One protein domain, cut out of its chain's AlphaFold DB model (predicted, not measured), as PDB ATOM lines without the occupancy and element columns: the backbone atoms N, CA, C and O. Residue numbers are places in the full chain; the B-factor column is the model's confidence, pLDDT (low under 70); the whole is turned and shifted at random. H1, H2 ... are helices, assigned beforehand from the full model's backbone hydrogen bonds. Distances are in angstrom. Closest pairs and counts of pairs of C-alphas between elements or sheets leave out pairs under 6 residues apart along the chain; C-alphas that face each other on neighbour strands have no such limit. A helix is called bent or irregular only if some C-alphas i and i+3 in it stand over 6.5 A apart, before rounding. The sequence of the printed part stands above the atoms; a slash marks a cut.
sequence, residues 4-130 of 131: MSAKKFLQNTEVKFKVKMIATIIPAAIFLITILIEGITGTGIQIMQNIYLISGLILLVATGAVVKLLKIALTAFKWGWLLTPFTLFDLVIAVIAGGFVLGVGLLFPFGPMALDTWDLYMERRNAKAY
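What this domain is: This is residues 4 to 130 of the 131 residues of an uncharacterized protein of Blautia sp (UniProt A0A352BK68). The model is a flat, three-armed shape built on one long helix, H2: H3 folds back along its later part, H6 packs on its earlier part, and the helical hairpin of H4 and H5 stands out from the junction as a separate arm. The short H1 packs on the far end of H6, and the tip at residues 38 to 43 sticks out at the end of the H2 and H3 arm. The printed part has 127 residues with six named helices, H1 to H6 in order along the chain, and no named strand, and its class is all helix. It is loose, with a radius of gyration of the C-alphas of 18.3 A and spans of 54 by 47 by 21 A.

Where its parts are: The longest helix, H2, holds residues 14 to 41 and measures 40.5 A from C-alpha 14 at (14.808, 65.941, -107.755) to C-alpha 41 at (28.101, 27.679, -107.906). It is neither bent nor irregular, but only just: C-alphas 24 and 27 are 6.2 A apart. H3 holds residues 46 to 62, 24.1 A, and H6 residues 110 to 128, 26.1 A, ending with C-alpha 128 at (21.916, 73.147, -114.892). H4 spans residues 65 to 82, 25.7 A, and H5 residues 88 to 107, 28.4 A. H1, residues 4 to 12, is 12.3 A long.

How they stand to each other: H2, H3 and H6 form a bundle, three helices that touch one another. H2 and H3 are a helical hairpin at a shallow tilt of 15 degrees, touching through residues 23 to 34 of H2, with the C-alphas of Pro 27 and Gly 56 closest at 5.5 A. H6 is the hub, touching four helices. It runs the opposite way to H2 at 37 degrees, only just a steep tilt, and their closest C-alphas, of Thr 24 and Phe 110, are 5.2 A apart. H3 touches H6 with residues 56 to 60 alone; the closest C-alphas are those of Leu 60 and Met 113, at 6.4 A. H4 touches H6 with residues 65 to 69 alone, about perpendicular at 76 degrees, with the C-alphas of Ala 65 and Met 113 closest at 5.2 A. H4 and H5 are a helical hairpin at 25 degrees, a shallow tilt, with the C-alphas of Gly 80 and Ala 94 closest at 4.3 A. H1 touches residues 124 to 128 of H6, opposite ways at a shallow tilt of 28 degrees, with the C-alphas of Ala 6 and Ala 127 closest at 5.1 A; H1 and H2 meet only through their link. H2 is apart from H4 and H5. Every O i to N i+4 pair is within hydrogen-bond range in H1, H3, H4, H5 and H6, and 22 of 24 are in H2.

The domain as a whole: The two C-alphas farthest apart, of Met 4 and Gly 42, are 56.1 A apart, while the first and last printed C-alphas are 9.0 A apart. Residues 38 to 43, of which 38 to 41 belong to H2, stand free. The printed part has no cut, and the five links between helices are tight. The mean pLDDT of the printed part is 87.3; residues 84 to 89 are under 70.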
ATOM      1  N   MET A   4      15.430  81.286-113.042       83.06
ATOM      2  CA  MET A   4      14.389  80.920-112.070       83.06
ATOM      3  C   MET A   4      13.596  79.676-112.491       83.06
ATOM      4  O   MET A   4      13.251  78.838-111.650       83.06
ATOM      5  N   SER A   5      13.314  79.532-113.786       83.12
ATOM      6  CA  SER A   5      12.605  78.366-114.323       83.12
ATOM      7  C   SER A   5      13.467  77.098-114.270       83.12
ATOM      8  O   SER A   5      12.962  76.032-113.914       83.12
ATOM      9  N   ALA A   6      14.776  77.219-114.515       81.75
ATOM     10  CA  ALA A   6      15.743  76.131-114.387       81.75
ATOM     11  C   ALA A   6      15.856  75.633-112.940       81.75
ATOM     12  O   ALA A   6      15.782  74.426-112.686       81.75
ATOM     13  N   LYS A   7      15.935  76.554-111.971       85.75
ATOM     14  CA  LYS A   7      15.976  76.211-110.543       85.75
ATOM     15  C   LYS A   7      14.706  75.486-110.083       85.75
ATOM     16  O   LYS A   7      14.806  74.439-109.443       85.75
ATOM     17  N   LYS A   8      13.522  75.988-110.463       89.44
ATOM     18  CA  LYS A   8      12.234  75.335-110.157       89.44
ATOM     19  C   LYS A   8      12.132  73.945-110.783       89.44
ATOM     20  O   LYS A   8      11.695  73.008-110.118       89.44
ATOM     21  N   PHE A   9      12.572  73.782-112.032       87.94
ATOM     22  CA  PHE A   9      12.585  72.477-112.695       87.94
ATOM     23  C   PHE A   9      13.474  71.468-111.958       87.94
ATOM     24  O   PHE A   9      13.052  70.341-111.696       87.94
ATOM     25  N   LEU A  10      14.690  71.868-111.578       87.88
ATOM     26  CA  LEU A  10      15.639  70.990-110.889       87.88
ATOM     27  C   LEU A  10      15.156  70.540-109.510       87.88
ATOM     28  O   LEU A  10      15.400  69.382-109.157       87.88
ATOM     29  N   GLN A  11      14.470  71.426-108.781       89.75
ATOM     30  CA  GLN A  11      13.835  71.124-107.496       89.75
ATOM     31  C   GLN A  11      12.637  70.184-107.678       89.75
ATOM     32  O   GLN A  11      12.589  69.120-107.062       89.75
ATOM     33  N   ASN A  12      11.719  70.505-108.595       91.56
ATOM     34  CA  ASN A  12      10.521  69.696-108.838       91.56
ATOM     35  C   ASN A  12      10.845  68.284-109.353       91.56
ATOM     36  O   ASN A  12      10.093  67.341-109.113       91.56
ATOM     37  N   THR A  13      11.964  68.117-110.061       90.31
ATOM     38  CA  THR A  13      12.384  66.822-110.617       90.31
ATOM     39  C   THR A  13      13.321  66.028-109.710       90.31
ATOM     40  O   THR A  13      13.636  64.883-110.035       90.31
ATOM     41  N   GLU A  14      13.770  66.574-108.575       89.75
ATOM     42  CA  GLU A  14      14.808  65.941-107.755       89.75
ATOM     43  C   GLU A  14      14.377  64.593-107.173       89.75
ATOM     44  O   GLU A  14      15.077  63.591-107.353       89.75
ATOM     45  N   VAL A  15      13.220  64.558-106.512       89.50
ATOM     46  CA  VAL A  15      12.683  63.331-105.905       89.50
ATOM     47  C   VAL A  15      12.403  62.293-106.987       89.50
ATOM     48  O   VAL A  15      12.844  61.150-106.880       89.50
ATOM     49  N   LYS A  16      11.762  62.711-108.086       89.75
ATOM     50  CA  LYS A  16      11.470  61.848-109.238       89.75
ATOM     51  C   LYS A  16      12.743  61.228-109.822       89.75
ATOM     52  O   LYS A  16      12.756  60.038-110.125       89.75
ATOM     53  N   PHE A  17      13.813  62.011-109.952       90.25
ATOM     54  CA  PHE A  17      15.097  61.528-110.455       90.25
ATOM     55  C   PHE A  17      15.751  60.513-109.514       90.25
ATOM     56  O   PHE A  17      16.197  59.463-109.970       90.25
ATOM     57  N   LYS A  18      15.770  60.792-108.204       91.12
ATOM     58  CA  LYS A  18      16.313  59.866-107.195       91.12
ATOM     59  C   LYS A  18      15.572  58.527-107.207       91.12
ATOM     60  O   LYS A  18      16.214  57.483-107.258       91.12
ATOM     61  N   VAL A  19      14.238  58.557-107.238       89.56
ATOM     62  CA  VAL A  19      13.405  57.344-107.287       89.56
ATOM     63  C   VAL A  19      13.683  56.529-108.552       89.56
ATOM     64  O   VAL A  19      13.920  55.329-108.453       89.56
ATOM     65  N   LYS A  20      13.719  57.166-109.731       91.25
ATOM     66  CA  LYS A  20      13.991  56.479-111.007       91.25
ATOM     67  C   LYS A  20      15.390  55.861-111.066       91.25
ATOM     68  O   LYS A  20      15.527  54.720-111.502       91.25
ATOM     69  N   MET A  21      16.408  56.558-110.555       92.69
ATOM     70  CA  MET A  21      17.753  55.985-110.426       92.69
ATOM     71  C   MET A  21      17.761  54.742-109.540       92.69
ATOM     72  O   MET A  21      18.257  53.703-109.961       92.69
ATOM     73  N   ILE A  22      17.197  54.828-108.333       90.19
ATOM     74  CA  ILE A  22      17.183  53.705-107.385       90.19
ATOM     75  C   ILE A  22      16.428  52.512-107.984       90.19
ATOM     76  O   ILE A  22      16.932  51.391-107.975       90.19
ATOM     77  N   ALA A  23      15.263  52.769-108.579       88.81
ATOM     78  CA  ALA A  23      14.452  51.759-109.247       88.81
ATOM     79  C   ALA A  23      15.153  51.111-110.453       88.81
ATOM     80  O   ALA A  23      14.852  49.970-110.782       88.81
ATOM     81  N   THR A  24      16.101  51.804-111.088       91.50
ATOM     82  CA  THR A  24      16.933  51.246-112.164       91.50
ATOM     83  C   THR A  24      18.078  50.395-111.609       91.50
ATOM     84  O   THR A  24      18.356  49.312-112.122       91.50
ATOM     85  N   ILE A  25      18.751  50.880-110.561       91.75
ATOM     86  CA  ILE A  25      19.955  50.247-110.007       91.75
ATOM     87  C   ILE A  25      19.615  48.944-109.283       91.75
ATOM     88  O   ILE A  25      20.344  47.969-109.440       91.75
ATOM     89  N   ILE A  26      18.521  48.903-108.515       90.12
ATOM     90  CA  ILE A  26      18.166  47.725-107.708       90.12
ATOM     91  C   ILE A  26      18.006  46.463-108.580       90.12
ATOM     92  O   ILE A  26      18.716  45.490-108.322       90.12
ATOM     93  N   PRO A  27      17.168  46.442-109.637       89.88
ATOM     94  CA  PRO A  27      17.023  45.258-110.483       89.88
ATOM     95  C   PRO A  27      18.319  44.896-111.208       89.88
ATOM     96  O   PRO A  27      18.634  43.715-111.319       89.88
ATOM     97  N   ALA A  28      19.094  45.888-111.663       90.19
ATOM     98  CA  ALA A  28      20.378  45.648-112.319       90.19
ATOM     99  C   ALA A  28      21.393  44.981-111.372       90.19
ATOM    100  O   ALA A  28      22.080  44.037-111.762       90.19
ATOM    101  N   ALA A  29      21.455  45.427-110.114       91.88
ATOM    102  CA  ALA A  29      22.319  44.841-109.097       91.88
ATOM    103  C   ALA A  29      21.887  43.413-108.737       91.88
ATOM    104  O   ALA A  29      22.728  42.519-108.697       91.88
ATOM    105  N   ILE A  30      20.584  43.176-108.532       89.81
ATOM    106  CA  ILE A  30      20.052  41.832-108.250       89.81
ATOM    107  C   ILE A  30      20.368  40.883-109.410       89.81
ATOM    108  O   ILE A  30      20.821  39.762-109.175       89.81
ATOM    109  N   PHE A  31      20.185  41.335-110.652       90.12
ATOM    110  CA  PHE A  31      20.502  40.546-111.839       90.12
ATOM    111  C   PHE A  31      21.980  40.148-111.882       90.12
ATOM    112  O   PHE A  31      22.307  38.973-112.037       90.12
ATOM    113  N   LEU A  32      22.874  41.117-111.669       90.69
ATOM    114  CA  LEU A  32      24.317  40.893-111.682       90.69
ATOM    115  C   LEU A  32      24.758  39.944-110.560       90.69
ATOM    116  O   LEU A  32      25.530  39.024-110.813       90.69
ATOM    117  N   ILE A  33      24.234  40.118-109.342       90.25
ATOM    118  CA  ILE A  33      24.502  39.209-108.216       90.25
ATOM    119  C   ILE A  33      24.027  37.794-108.546       90.25
ATOM    120  O   ILE A  33      24.744  36.835-108.275       90.25
ATOM    121  N   THR A  34      22.850  37.659-109.161       87.38
ATOM    122  CA  THR A  34      22.305  36.349-109.544       87.38
ATOM    123  C   THR A  34      23.233  35.646-110.533       87.38
ATOM    124  O   THR A  34      23.629  34.515-110.273       87.38
ATOM    125  N   ILE A  35      23.676  36.334-111.595       88.56
ATOM    126  CA  ILE A  35      24.635  35.776-112.568       88.56
ATOM    127  C   ILE A  35      25.956  35.395-111.902       88.56
ATOM    128  O   ILE A  35      26.508  34.341-112.205       88.56
ATOM    129  N   LEU A  36      26.487  36.239-111.013       89.75
ATOM    130  CA  LEU A  36      27.748  35.945-110.331       89.75
ATOM    131  C   LEU A  36      27.638  34.691-109.464       89.75
ATOM    132  O   LEU A  36      28.539  33.857-109.494       89.75
ATOM    133  N   ILE A  37      26.544  34.545-108.713       88.06
ATOM    134  CA  ILE A  37      26.335  33.359-107.883       88.06
ATOM    135  C   ILE A  37      26.195  32.123-108.771       88.06
ATOM    136  O   ILE A  37      26.934  31.168-108.557       88.06
ATOM    137  N   GLU A  38      25.338  32.161-109.796       89.00
ATOM    138  CA  GLU A  38      25.170  31.041-110.735       89.00
ATOM    139  C   GLU A  38      26.490  30.679-111.437       89.00
ATOM    140  O   GLU A  38      26.792  29.500-111.617       89.00
ATOM    141  N   GLY A  39      27.312  31.676-111.774       87.94
ATOM    142  CA  GLY A  39      28.632  31.481-112.372       87.94
ATOM    143  C   GLY A  39      29.655  30.835-111.433       87.94
ATOM    144  O   GLY A  39      30.520  30.100-111.901       87.94
ATOM    145  N   ILE A  40      29.561  31.075-110.120       89.81
ATOM    146  CA  ILE A  40      30.453  30.477-109.112       89.81
ATOM    147  C   ILE A  40      29.968  29.081-108.703       89.81
ATOM    148  O   ILE A  40      30.774  28.163-108.572       89.81
ATOM    149  N   THR A  41      28.666  28.917-108.462       87.50
ATOM    150  CA  THR A  41      28.101  27.679-107.906       87.50
ATOM    151  C   THR A  41      27.704  26.666-108.975       87.50
ATOM    152  O   THR A  41      27.485  25.501-108.649       87.50
ATOM    153  N   GLY A  42      27.576  27.092-110.238       82.50
ATOM    154  CA  GLY A  42      27.070  26.268-111.338       82.50
ATOM    155  C   GLY A  42      25.593  25.886-111.195       82.50
ATOM    156  O   GLY A  42      25.094  25.056-111.953       82.50
ATOM    157  N   THR A  43      24.887  26.458-110.216       82.25
ATOM    158  CA  THR A  43      23.502  26.121-109.879       82.25
ATOM    159  C   THR A  43      22.605  27.340-110.020       82.25
ATOM    160  O   THR A  43      22.829  28.369-109.387       82.25
ATOM    161  N   GLY A  44      21.557  27.207-110.837       77.38
ATOM    162  CA  GLY A  44      20.528  28.231-110.999       77.38
ATOM    163  C   GLY A  44      19.744  28.450-109.706       77.38
ATOM    164  O   GLY A  44      19.196  27.494-109.149       77.38
ATOM    165  N   ILE A  45      19.645  29.698-109.235       83.81
ATOM    166  CA  ILE A  45      18.873  30.032-108.025       83.81
ATOM    167  C   ILE A  45      17.523  30.612-108.437       83.81
ATOM    168  O   ILE A  45      17.337  31.825-108.553       83.81
ATOM    169  N   GLN A  46      16.540  29.730-108.600       83.88
ATOM    170  CA  GLN A  46      15.200  30.087-109.076       83.88
ATOM    171  C   GLN A  46      14.509  31.163-108.215       83.88
ATOM    172  O   GLN A  46      13.807  32.027-108.733       83.88
ATOM    173  N   ILE A  47      14.745  31.163-106.898       85.31
ATOM    174  CA  ILE A  47      14.194  32.174-105.981       85.31
ATOM    175  C   ILE A  47      14.715  33.577-106.328       85.31
ATOM    176  O   ILE A  47      13.933  34.524-106.369       85.31
ATOM    177  N   MET A  48      16.010  33.714-106.631       84.56
ATOM    178  CA  MET A  48      16.618  35.000-106.989       84.56
ATOM    179  C   MET A  48      16.104  35.502-108.340       84.56
ATOM    180  O   MET A  48      15.776  36.682-108.465       84.56
ATOM    181  N   GLN A  49      15.937  34.603-109.314       85.25
ATOM    182  CA  GLN A  49      15.335  34.933-110.609       85.25
ATOM    183  C   GLN A  49      13.888  35.432-110.461       85.25
ATOM    184  O   GLN A  49      13.515  36.442-111.059       85.25
ATOM    185  N   ASN A  50      13.084  34.786-109.609       89.25
ATOM    186  CA  ASN A  50      11.712  35.221-109.335       89.25
ATOM    187  C   ASN A  50      11.671  36.594-108.651       89.25
ATOM    188  O   ASN A  50      10.880  37.453-109.043       89.25
ATOM    189  N   ILE A  51      12.536  36.823-107.656       88.19
ATOM    190  CA  ILE A  51      12.648  38.121-106.975       88.19
ATOM    191  C   ILE A  51      13.033  39.210-107.978       88.19
ATOM    192  O   ILE A  51      12.404  40.269-107.995       88.19
ATOM    193  N   TYR A  52      14.017  38.945-108.837       91.06
ATOM    194  CA  TYR A  52      14.441  39.860-109.893       91.06
ATOM    195  C   TYR A  52      13.287  40.230-110.834       91.06
ATOM    196  O   TYR A  52      13.009  41.416-111.014       91.06
ATOM    197  N   LEU A  53      12.584  39.238-111.391       90.31
ATOM    198  CA  LEU A  53      11.506  39.486-112.350       90.31
ATOM    199  C   LEU A  53      10.325  40.216-111.705       90.31
ATOM    200  O   LEU A  53       9.873  41.230-112.232       90.31
ATOM    201  N   ILE A  54       9.841  39.753-110.550       91.38
ATOM    202  CA  ILE A  54       8.666  40.348-109.896       91.38
ATOM    203  C   ILE A  54       8.969  41.785-109.458       91.38
ATOM    204  O   ILE A  54       8.215  42.702-109.787       91.38
ATOM    205  N   SER A  55      10.086  42.003-108.755       90.00
ATOM    206  CA  SER A  55      10.461  43.350-108.307       90.00
ATOM    207  C   SER A  55      10.764  44.275-109.487       90.00
ATOM    208  O   SER A  55      10.331  45.427-109.491       90.00
ATOM    209  N   GLY A  56      11.433  43.762-110.522       90.19
ATOM    210  CA  GLY A  56      11.733  44.492-111.745       90.19
ATOM    211  C   GLY A  56      10.475  44.946-112.481       90.19
ATOM    212  O   GLY A  56      10.401  46.106-112.880       90.19
ATOM    213  N   LEU A  57       9.459  44.087-112.604       92.44
ATOM    214  CA  LEU A  57       8.178  44.437-113.230       92.44
ATOM    215  C   LEU A  57       7.386  45.457-112.402       92.44
ATOM    216  O   LEU A  57       6.851  46.414-112.966       92.44
ATOM    217  N   ILE A  58       7.348  45.310-111.074       91.81
ATOM    218  CA  ILE A  58       6.702  46.294-110.190       91.81
ATOM    219  C   ILE A  58       7.371  47.666-110.344       91.81
ATOM    220  O   ILE A  58       6.686  48.675-110.518       91.81
ATOM    221  N   LEU A  59       8.705  47.713-110.333       92.31
ATOM    222  CA  LEU A  59       9.468  48.953-110.491       92.31
ATOM    223  C   LEU A  59       9.323  49.552-111.896       92.31
ATOM    224  O   LEU A  59       9.218  50.774-112.033       92.31
ATOM    225  N   LEU A  60       9.238  48.714-112.930       92.06
ATOM    226  CA  LEU A  60       8.979  49.142-114.304       92.06
ATOM    227  C   LEU A  60       7.646  49.900-114.405       92.06
ATOM    228  O   LEU A  60       7.580  50.966-115.026       92.06
ATOM    229  N   VAL A  61       6.598  49.376-113.761       90.00
ATOM    230  CA  VAL A  61       5.276  50.016-113.695       90.00
ATOM    231  C   VAL A  61       5.328  51.280-112.836       90.00
ATOM    232  O   VAL A  61       4.916  52.343-113.297       90.00
ATOM    233  N   ALA A  62       5.888  51.201-111.626       88.00
ATOM    234  CA  ALA A  62       5.926  52.313-110.674       88.00
ATOM    235  C   ALA A  62       6.706  53.530-111.199       88.00
ATOM    236  O   ALA A  62       6.342  54.677-110.939       88.00
ATOM    237  N   THR A  63       7.768  53.302-111.972       87.94
ATOM    238  CA  THR A  63       8.536  54.382-112.604       87.94
ATOM    239  C   THR A  63       7.863  54.939-113.858       87.94
ATOM    240  O   THR A  63       8.256  56.009-114.326       87.94
ATOM    241  N   GLY A  64       6.859  54.261-114.419       87.94
ATOM    242  CA  GLY A  64       6.266  54.604-115.714       87.94
ATOM    243  C   GLY A  64       7.146  54.234-116.914       87.94
ATOM    244  O   GLY A  64       6.796  54.551-118.052       87.94
ATOM    245  N   ALA A  65       8.260  53.531-116.690       89.88
ATOM    246  CA  ALA A  65       9.165  53.087-117.747       89.88
ATOM    247  C   ALA A  65       8.514  52.069-118.705       89.88
ATOM    248  O   ALA A  65       8.983  51.914-119.833       89.88
ATOM    249  N   VAL A  66       7.376  51.464-118.330       90.94
ATOM    250  CA  VAL A  66       6.500  50.716-119.257       90.94
ATOM    251  C   VAL A  66       6.174  51.541-120.503       90.94
ATOM    252  O   VAL A  66       6.215  51.023-121.615       90.94
ATOM    253  N   VAL A  67       5.908  52.842-120.356       92.00
ATOM    254  CA  VAL A  67       5.592  53.714-121.498       92.00
ATOM    255  C   VAL A  67       6.795  53.843-122.430       92.00
ATOM    256  O   VAL A  67       6.640  53.842-123.653       92.00
ATOM    257  N   LYS A  68       8.006  53.926-121.868       91.06
ATOM    258  CA  LYS A  68       9.245  53.955-122.651       91.06
ATOM    259  C   LYS A  68       9.446  52.629-123.383       91.06
ATOM    260  O   LYS A  68       9.705  52.650-124.584       91.06
ATOM    261  N   LEU A  69       9.242  51.502-122.703       91.69
ATOM    262  CA  LEU A  69       9.313  50.170-123.305       91.69
ATOM    263  C   LEU A  69       8.342  50.027-124.489       91.69
ATOM    264  O   LEU A  69       8.758  49.642-125.580       91.69
ATOM    265  N   LEU A  70       7.080  50.423-124.311       92.62
ATOM    266  CA  LEU A  70       6.072  50.405-125.376       92.62
ATOM    267  C   LEU A  70       6.478  51.276-126.569       92.62
ATOM    268  O   LEU A  70       6.323  50.861-127.714       92.62
ATOM    269  N   LYS A  71       7.040  52.467-126.330       92.44
ATOM    270  CA  LYS A  71       7.532  53.339-127.410       92.44
ATOM    271  C   LYS A  71       8.672  52.694-128.201       92.44
ATOM    272  O   LYS A  71       8.694  52.812-129.427       92.44
ATOM    273  N   ILE A  72       9.601  52.016-127.526       90.88
ATOM    274  CA  ILE A  72      10.721  51.327-128.185       90.88
ATOM    275  C   ILE A  72      10.189  50.145-129.001       90.88
ATOM    276  O   ILE A  72      10.545  50.008-130.168       90.88
ATOM    277  N   ALA A  73       9.266  49.361-128.442       90.19
ATOM    278  CA  ALA A  73       8.629  48.254-129.150       90.19
ATOM    279  C   ALA A  73       7.828  48.711-130.376       90.19
ATOM    280  O   ALA A  73       7.953  48.122-131.445       90.19
ATOM    281  N   LEU A  74       7.062  49.800-130.264       90.31
ATOM    282  CA  LEU A  74       6.353  50.397-131.400       90.31
ATOM    283  C   LEU A  74       7.314  50.922-132.467       90.31
ATOM    284  O   LEU A  74       7.019  50.861-133.657       90.31
ATOM    285  N   THR A  75       8.464  51.448-132.054       90.31
ATOM    286  CA  THR A  75       9.502  51.883-132.990       90.31
ATOM    287  C   THR A  75      10.076  50.674-133.722       90.31
ATOM    288  O   THR A  75      10.113  50.685-134.948       90.31
ATOM    289  N   ALA A  76      10.423  49.601-133.009       87.94
ATOM    290  CA  ALA A  76      10.884  48.352-133.611       87.94
ATOM    291  C   ALA A  76       9.838  47.732-134.551       87.94
ATOM    292  O   ALA A  76      10.194  47.287-135.635       87.94
ATOM    293  N   PHE A  77       8.553  47.784-134.189       86.94
ATOM    294  CA  PHE A  77       7.449  47.375-135.058       86.94
ATOM    295  C   PHE A  77       7.430  48.184-136.360       86.94
ATOM    296  O   PHE A  77       7.387  47.609-137.443       86.94
ATOM    297  N   LYS A  78       7.514  49.519-136.273       86.38
ATOM    298  CA  LYS A  78       7.549  50.394-137.455       86.38
ATOM    299  C   LYS A  78       8.759  50.114-138.341       86.38
ATOM    300  O   LYS A  78       8.613  50.074-139.554       86.38
ATOM    301  N   TRP A  79       9.935  49.914-137.747       84.50
ATOM    302  CA  TRP A  79      11.138  49.551-138.498       84.50
ATOM    303  C   TRP A  79      11.010  48.174-139.146       84.50
ATOM    304  O   TRP A  79      11.334  48.042-140.320       84.50
ATOM    305  N   GLY A  80      10.480  47.181-138.429       82.00
ATOM    306  CA  GLY A  80      10.193  45.859-138.983       82.00
ATOM    307  C   GLY A  80       9.231  45.926-140.168       82.00
ATOM    308  O   GLY A  80       9.462  45.260-141.166       82.00
ATOM    309  N   TRP A  81       8.223  46.799-140.094       78.00
ATOM    310  CA  TRP A  81       7.291  47.061-141.192       78.00
ATOM    311  C   TRP A  81       7.936  47.778-142.389       78.00
ATOM    312  O   TRP A  81       7.566  47.539-143.529       78.00
ATOM    313  N   LEU A  82       8.885  48.685-142.144       80.12
ATOM    314  CA  LEU A  82       9.571  49.457-143.192       80.12
ATOM    315  C   LEU A  82      10.647  48.652-143.933       80.12
ATOM    316  O   LEU A  82      11.010  49.016-145.049       80.12
ATOM    317  N   LEU A  83      11.200  47.615-143.301       73.00
ATOM    318  CA  LEU A  83      12.338  46.857-143.826       73.00
ATOM    319  C   LEU A  83      11.963  45.846-144.913       73.00
ATOM    320  O   LEU A  83      12.853  45.370-145.617       73.00
ATOM    321  N   THR A  84      10.684  45.513-145.067       64.62
ATOM    322  CA  THR A  84      10.243  44.486-146.009       64.62
ATOM    323  C   THR A  84       9.169  45.047-146.954       64.62
ATOM    324  O   THR A  84       8.240  45.718-146.510       64.62
ATOM    325  N   PRO A  85       9.322  44.885-148.285       57.47
ATOM    326  CA  PRO A  85       8.385  45.442-149.252       57.47
ATOM    327  C   PRO A  85       7.196  44.489-149.471       57.47
ATOM    328  O   PRO A  85       7.276  43.567-150.276       57.47
ATOM    329  N   PHE A  86       6.087  44.771-148.784       61.34
ATOM    330  CA  PHE A  86       4.704  44.315-148.999       61.34
ATOM    331  C   PHE A  86       4.429  42.796-148.989       61.34
ATOM    332  O   PHE A  86       4.623  42.113-149.992       61.34
ATOM    333  N   THR A  87       3.825  42.289-147.899       66.62
ATOM    334  CA  THR A  87       2.809  41.190-147.829       66.62
ATOM    335  C   THR A  87       2.416  40.881-146.365       66.62
ATOM    336  O   THR A  87       2.986  41.443-145.440       66.62
ATOM    337  N   LEU A  88       1.468  39.956-146.119       61.88
ATOM    338  CA  LEU A  88       1.181  39.339-144.798       61.88
ATOM    339  C   LEU A  88       2.451  38.931-144.010       61.88
ATOM    340  O   LEU A  88       2.424  38.908-142.780       61.88
ATOM    341  N   PHE A  89       3.557  38.648-144.708       66.81
ATOM    342  CA  PHE A  89       4.875  38.381-144.126       66.81
ATOM    343  C   PHE A  89       5.471  39.589-143.372       66.81
ATOM    344  O   PHE A  89       6.086  39.388-142.326       66.81
ATOM    345  N   ASP A  90       5.222  40.829-143.813       70.88
ATOM    346  CA  ASP A  90       5.664  42.058-143.123       70.88
ATOM    347  C   ASP A  90       5.013  42.193-141.754       70.88
ATOM    348  O   ASP A  90       5.659  42.573-140.781       70.88
ATOM    349  N   LEU A  91       3.722  41.853-141.664       79.44
ATOM    350  CA  LEU A  91       2.996  41.896-140.401       79.44
ATOM    351  C   LEU A  91       3.610  40.911-139.408       79.44
ATOM    352  O   LEU A  91       3.809  41.259-138.248       79.44
ATOM    353  N   VAL A  92       3.949  39.705-139.866       83.75
ATOM    354  CA  VAL A  92       4.596  38.687-139.032       83.75
ATOM    355  C   VAL A  92       5.958  39.183-138.543       83.75
ATOM    356  O   VAL A  92       6.221  39.134-137.343       83.75
ATOM    357  N   ILE A  93       6.797  39.727-139.427       82.38
ATOM    358  CA  ILE A  93       8.126  40.245-139.065       82.38
ATOM    359  C   ILE A  93       8.016  41.441-138.109       82.38
ATOM    360  O   ILE A  93       8.722  41.486-137.102       82.38
ATOM    361  N   ALA A  94       7.103  42.378-138.363       84.12
ATOM    362  CA  ALA A  94       6.878  43.538-137.506       84.12
ATOM    363  C   ALA A  94       6.356  43.136-136.117       84.12
ATOM    364  O   ALA A  94       6.835  43.658-135.104       84.12
ATOM    365  N   VAL A  95       5.421  42.179-136.045       86.31
ATOM    366  CA  VAL A  95       4.916  41.618-134.780       86.31
ATOM    367  C   VAL A  95       6.028  40.892-134.027       86.31
ATOM    368  O   VAL A  95       6.154  41.095-132.820       86.31
ATOM    369  N   ILE A  96       6.871  40.111-134.711       88.00
ATOM    370  CA  ILE A  96       8.033  39.456-134.093       88.00
ATOM    371  C   ILE A  96       9.017  40.503-133.568       88.00
ATOM    372  O   ILE A  96       9.440  40.399-132.424       88.00
ATOM    373  N   ALA A  97       9.348  41.536-134.345       86.81
ATOM    374  CA  ALA A  97      10.289  42.575-133.931       86.81
ATOM    375  C   ALA A  97       9.779  43.364-132.712       86.81
ATOM    376  O   ALA A  97      10.488  43.507-131.714       86.81
ATOM    377  N   GLY A  98       8.530  43.841-132.758       88.00
ATOM    378  CA  GLY A  98       7.911  44.546-131.636       88.00
ATOM    379  C   GLY A  98       7.739  43.646-130.409       88.00
ATOM    380  O   GLY A  98       8.093  44.040-129.296       88.00
ATOM    381  N   GLY A  99       7.255  42.420-130.613       90.19
ATOM    382  CA  GLY A  99       7.061  41.420-129.564       90.19
ATOM    383  C   GLY A  99       8.369  40.976-128.916       90.19
ATOM    384  O   GLY A  99       8.426  40.849-127.696       90.19
ATOM    385  N   PHE A 100       9.441  40.822-129.692       91.06
ATOM    386  CA  PHE A 100      10.774  40.508-129.187       91.06
ATOM    387  C   PHE A 100      11.301  41.622-128.284       91.06
ATOM    388  O   PHE A 100      11.744  41.352-127.171       91.06
ATOM    389  N   VAL A 101      11.189  42.881-128.713       90.88
ATOM    390  CA  VAL A 101      11.603  44.030-127.893       90.88
ATOM    391  C   VAL A 101      10.787  44.123-126.604       90.88
ATOM    392  O   VAL A 101      11.360  44.406-125.552       90.88
ATOM    393  N   LEU A 102       9.479  43.841-126.649       91.38
ATOM    394  CA  LEU A 102       8.668  43.740-125.432       91.38
ATOM    395  C   LEU A 102       9.135  42.594-124.537       91.38
ATOM    396  O   LEU A 102       9.359  42.817-123.354       91.38
ATOM    397  N   GLY A 103       9.324  41.395-125.090       91.06
ATOM    398  CA  GLY A 103       9.766  40.221-124.341       91.06
ATOM    399  C   GLY A 103      11.106  40.458-123.650       91.06
ATOM    400  O   GLY A 103      11.214  40.292-122.437       91.06
ATOM    401  N   VAL A 104      12.104  40.946-124.390       91.81
ATOM    402  CA  VAL A 104      13.415  41.304-123.834       91.81
ATOM    403  C   VAL A 104      13.278  42.420-122.805       91.81
ATOM    404  O   VAL A 104      13.828  42.308-121.719       91.81
ATOM    405  N   GLY A 105      12.517  43.477-123.079       88.12
ATOM    406  CA  GLY A 105      12.353  44.569-122.120       88.12
ATOM    407  C   GLY A 105      11.604  44.185-120.842       88.12
ATOM    408  O   GLY A 105      11.821  44.818-119.813       88.12
ATOM    409  N   LEU A 106      10.762  43.148-120.878       90.25
ATOM    410  CA  LEU A 106      10.107  42.579-119.694       90.25
ATOM    411  C   LEU A 106      11.030  41.626-118.920       90.25
ATOM    412  O   LEU A 106      10.976  41.605-117.694       90.25
ATOM    413  N   LEU A 107      11.892  40.874-119.613       90.25
ATOM    414  CA  LEU A 107      12.932  40.037-118.994       90.25
ATOM    415  C   LEU A 107      14.089  40.872-118.422       90.25
ATOM    416  O   LEU A 107      14.732  40.480-117.450       90.25
ATOM    417  N   PHE A 108      14.332  42.042-119.006       89.69
ATOM    418  CA  PHE A 108      15.372  42.993-118.626       89.69
ATOM    419  C   PHE A 108      14.769  44.369-118.307       89.69
ATOM    420  O   PHE A 108      15.080  45.357-118.981       89.69
ATOM    421  N   PRO A 109      13.922  44.477-117.262       87.25
ATOM    422  CA  PRO A 109      13.168  45.694-116.962       87.25
ATOM    423  C   PRO A 109      14.067  46.884-116.591       87.25
ATOM    424  O   PRO A 109      13.661  48.036-116.756       87.25
ATOM    425  N   PHE A 110      15.312  46.646-116.158       89.56
ATOM    426  CA  PHE A 110      16.280  47.720-115.903       89.56
ATOM    427  C   PHE A 110      16.658  48.505-117.166       89.56
ATOM    428  O   PHE A 110      16.975  49.683-117.056       89.56
ATOM    429  N   GLY A 111      16.604  47.901-118.358       90.31
ATOM    430  CA  GLY A 111      16.940  48.566-119.622       90.31
ATOM    431  C   GLY A 111      16.043  49.776-119.919       90.31
ATOM    432  O   GLY A 111      16.539  50.905-119.966       90.31
ATOM    433  N   PRO A 112      14.718  49.596-120.080       91.00
ATOM    434  CA  PRO A 112      13.803  50.717-120.295       91.00
ATOM    435  C   PRO A 112      13.788  51.712-119.123       91.00
ATOM    436  O   PRO A 112      13.660  52.911-119.365       91.00
ATOM    437  N   MET A 113      13.978  51.256-117.877       91.88
ATOM    438  CA  MET A 113      14.124  52.151-116.718       91.88
ATOM    439  C   MET A 113      15.389  53.017-116.793       91.88
ATOM    440  O   MET A 113      15.331  54.215-116.506       91.88
ATOM    441  N   ALA A 114      16.512  52.449-117.234       91.75
ATOM    442  CA  ALA A 114      17.764  53.174-117.417       91.75
ATOM    443  C   ALA A 114      17.640  54.238-118.506       91.75
ATOM    444  O   ALA A 114      18.055  55.373-118.288       91.75
ATOM    445  N   LEU A 115      17.018  53.900-119.638       92.19
ATOM    446  CA  LEU A 115      16.776  54.858-120.721       92.19
ATOM    447  C   LEU A 115      15.879  56.014-120.267       92.19
ATOM    448  O   LEU A 115      16.166  57.171-120.553       92.19
ATOM    449  N   ASP A 116      14.818  55.715-119.524       91.12
ATOM    450  CA  ASP A 116      13.908  56.737-119.006       91.12
ATOM    451  C   ASP A 116      14.569  57.622-117.924       91.12
ATOM    452  O   ASP A 116      14.378  58.839-117.883       91.12
ATOM    453  N   THR A 117      15.422  57.037-117.080       91.81
ATOM    454  CA  THR A 117      16.239  57.783-116.108       91.81
ATOM    455  C   THR A 117      17.288  58.652-116.801       91.81
ATOM    456  O   THR A 117      17.546  59.775-116.360       91.81
ATOM    457  N   TRP A 118      17.886  58.152-117.884       92.81
ATOM    458  CA  TRP A 118      18.876  58.864-118.687       92.81
ATOM    459  C   TRP A 118      18.284  60.095-119.375       92.81
ATOM    460  O   TRP A 118      18.891  61.166-119.334       92.81
ATOM    461  N   ASP A 119      17.078  59.986-119.933       92.38
ATOM    462  CA  ASP A 119      16.372  61.138-120.507       92.38
ATOM    463  C   ASP A 119      16.193  62.244-119.455       92.38
ATOM    464  O   ASP A 119      16.567  63.399-119.678       92.38
ATOM    465  N   LEU A 120      15.724  61.877-118.257       91.75
ATOM    466  CA  LEU A 120      15.562  62.827-117.154       91.75
ATOM    467  C   LEU A 120      16.909  63.394-116.675       91.75
ATOM    468  O   LEU A 120      16.991  64.561-116.291       91.75
ATOM    469  N   TYR A 121      17.980  62.596-116.696       92.62
ATOM    470  CA  TYR A 121      19.330  63.082-116.415       92.62
ATOM    471  C   TYR A 121      19.753  64.161-117.418       92.62
ATOM    472  O   TYR A 121      20.238  65.214-116.999       92.62
ATOM    473  N   MET A 122      19.541  63.930-118.715       93.00
ATOM    474  CA  MET A 122      19.892  64.882-119.771       93.00
ATOM    475  C   MET A 122      19.090  66.180-119.653       93.00
ATOM    476  O   MET A 122      19.676  67.261-119.715       93.00
ATOM    477  N   GLU A 123      17.784  66.105-119.384       91.56
ATOM    478  CA  GLU A 123      16.952  67.290-119.131       91.56
ATOM    479  C   GLU A 123      17.459  68.101-117.929       91.56
ATOM    480  O   GLU A 123      17.611  69.323-118.009       91.56
ATOM    481  N   ARG A 124      17.789  67.431-116.818       91.06
ATOM    482  CA  ARG A 124      18.342  68.095-115.627       91.06
ATOM    483  C   ARG A 124      19.738  68.662-115.887       91.06
ATOM    484  O   ARG A 124      20.045  69.749-115.404       91.06
ATOM    485  N   ARG A 125      20.589  67.968-116.646       91.38
ATOM    486  CA  ARG A 125      21.911  68.470-117.052       91.38
ATOM    487  C   ARG A 125      21.775  69.738-117.891       91.38
ATOM    488  O   ARG A 125      22.472  70.708-117.617       91.38
ATOM    489  N   ASN A 126      20.847  69.747-118.844       90.50
ATOM    490  CA  ASN A 126      20.562  70.920-119.665       90.50
ATOM    491  C   ASN A 126      20.042  72.078-118.810       90.50
ATOM    492  O   ASN A 126      20.530  73.190-118.953       90.50
ATOM    493  N   ALA A 127      19.131  71.827-117.864       88.12
ATOM    494  CA  ALA A 127      18.645  72.860-116.946       88.12
ATOM    495  C   ALA A 127      19.768  73.460-116.079       88.12
ATOM    496  O   ALA A 127      19.783  74.666-115.855       88.12
ATOM    497  N   LYS A 128      20.742  72.652-115.635       88.12
ATOM    498  CA  LYS A 128      21.916  73.147-114.892       88.12
ATOM    499  C   LYS A 128      22.803  74.091-115.705       88.12
ATOM    500  O   LYS A 128      23.483  74.898-115.096       88.12
ATOM    501  N   ALA A 129      22.800  74.003-117.035       88.12
ATOM    502  CA  ALA A 129      23.569  74.913-117.886       88.12
ATOM    503  C   ALA A 129      22.987  76.343-117.934       88.12
ATOM    504  O   ALA A 129      23.637  77.242-118.455       88.12
ATOM    505  N   TYR A 130      21.773  76.543-117.407       82.62
ATOM    506  CA  TYR A 130      21.101  77.843-117.297       82.62
ATOM    507  C   TYR A 130      21.096  78.397-115.859       82.62
ATOM    508  O   TYR A 130      20.352  79.338-115.586       82.62
TER     509      TYR A 130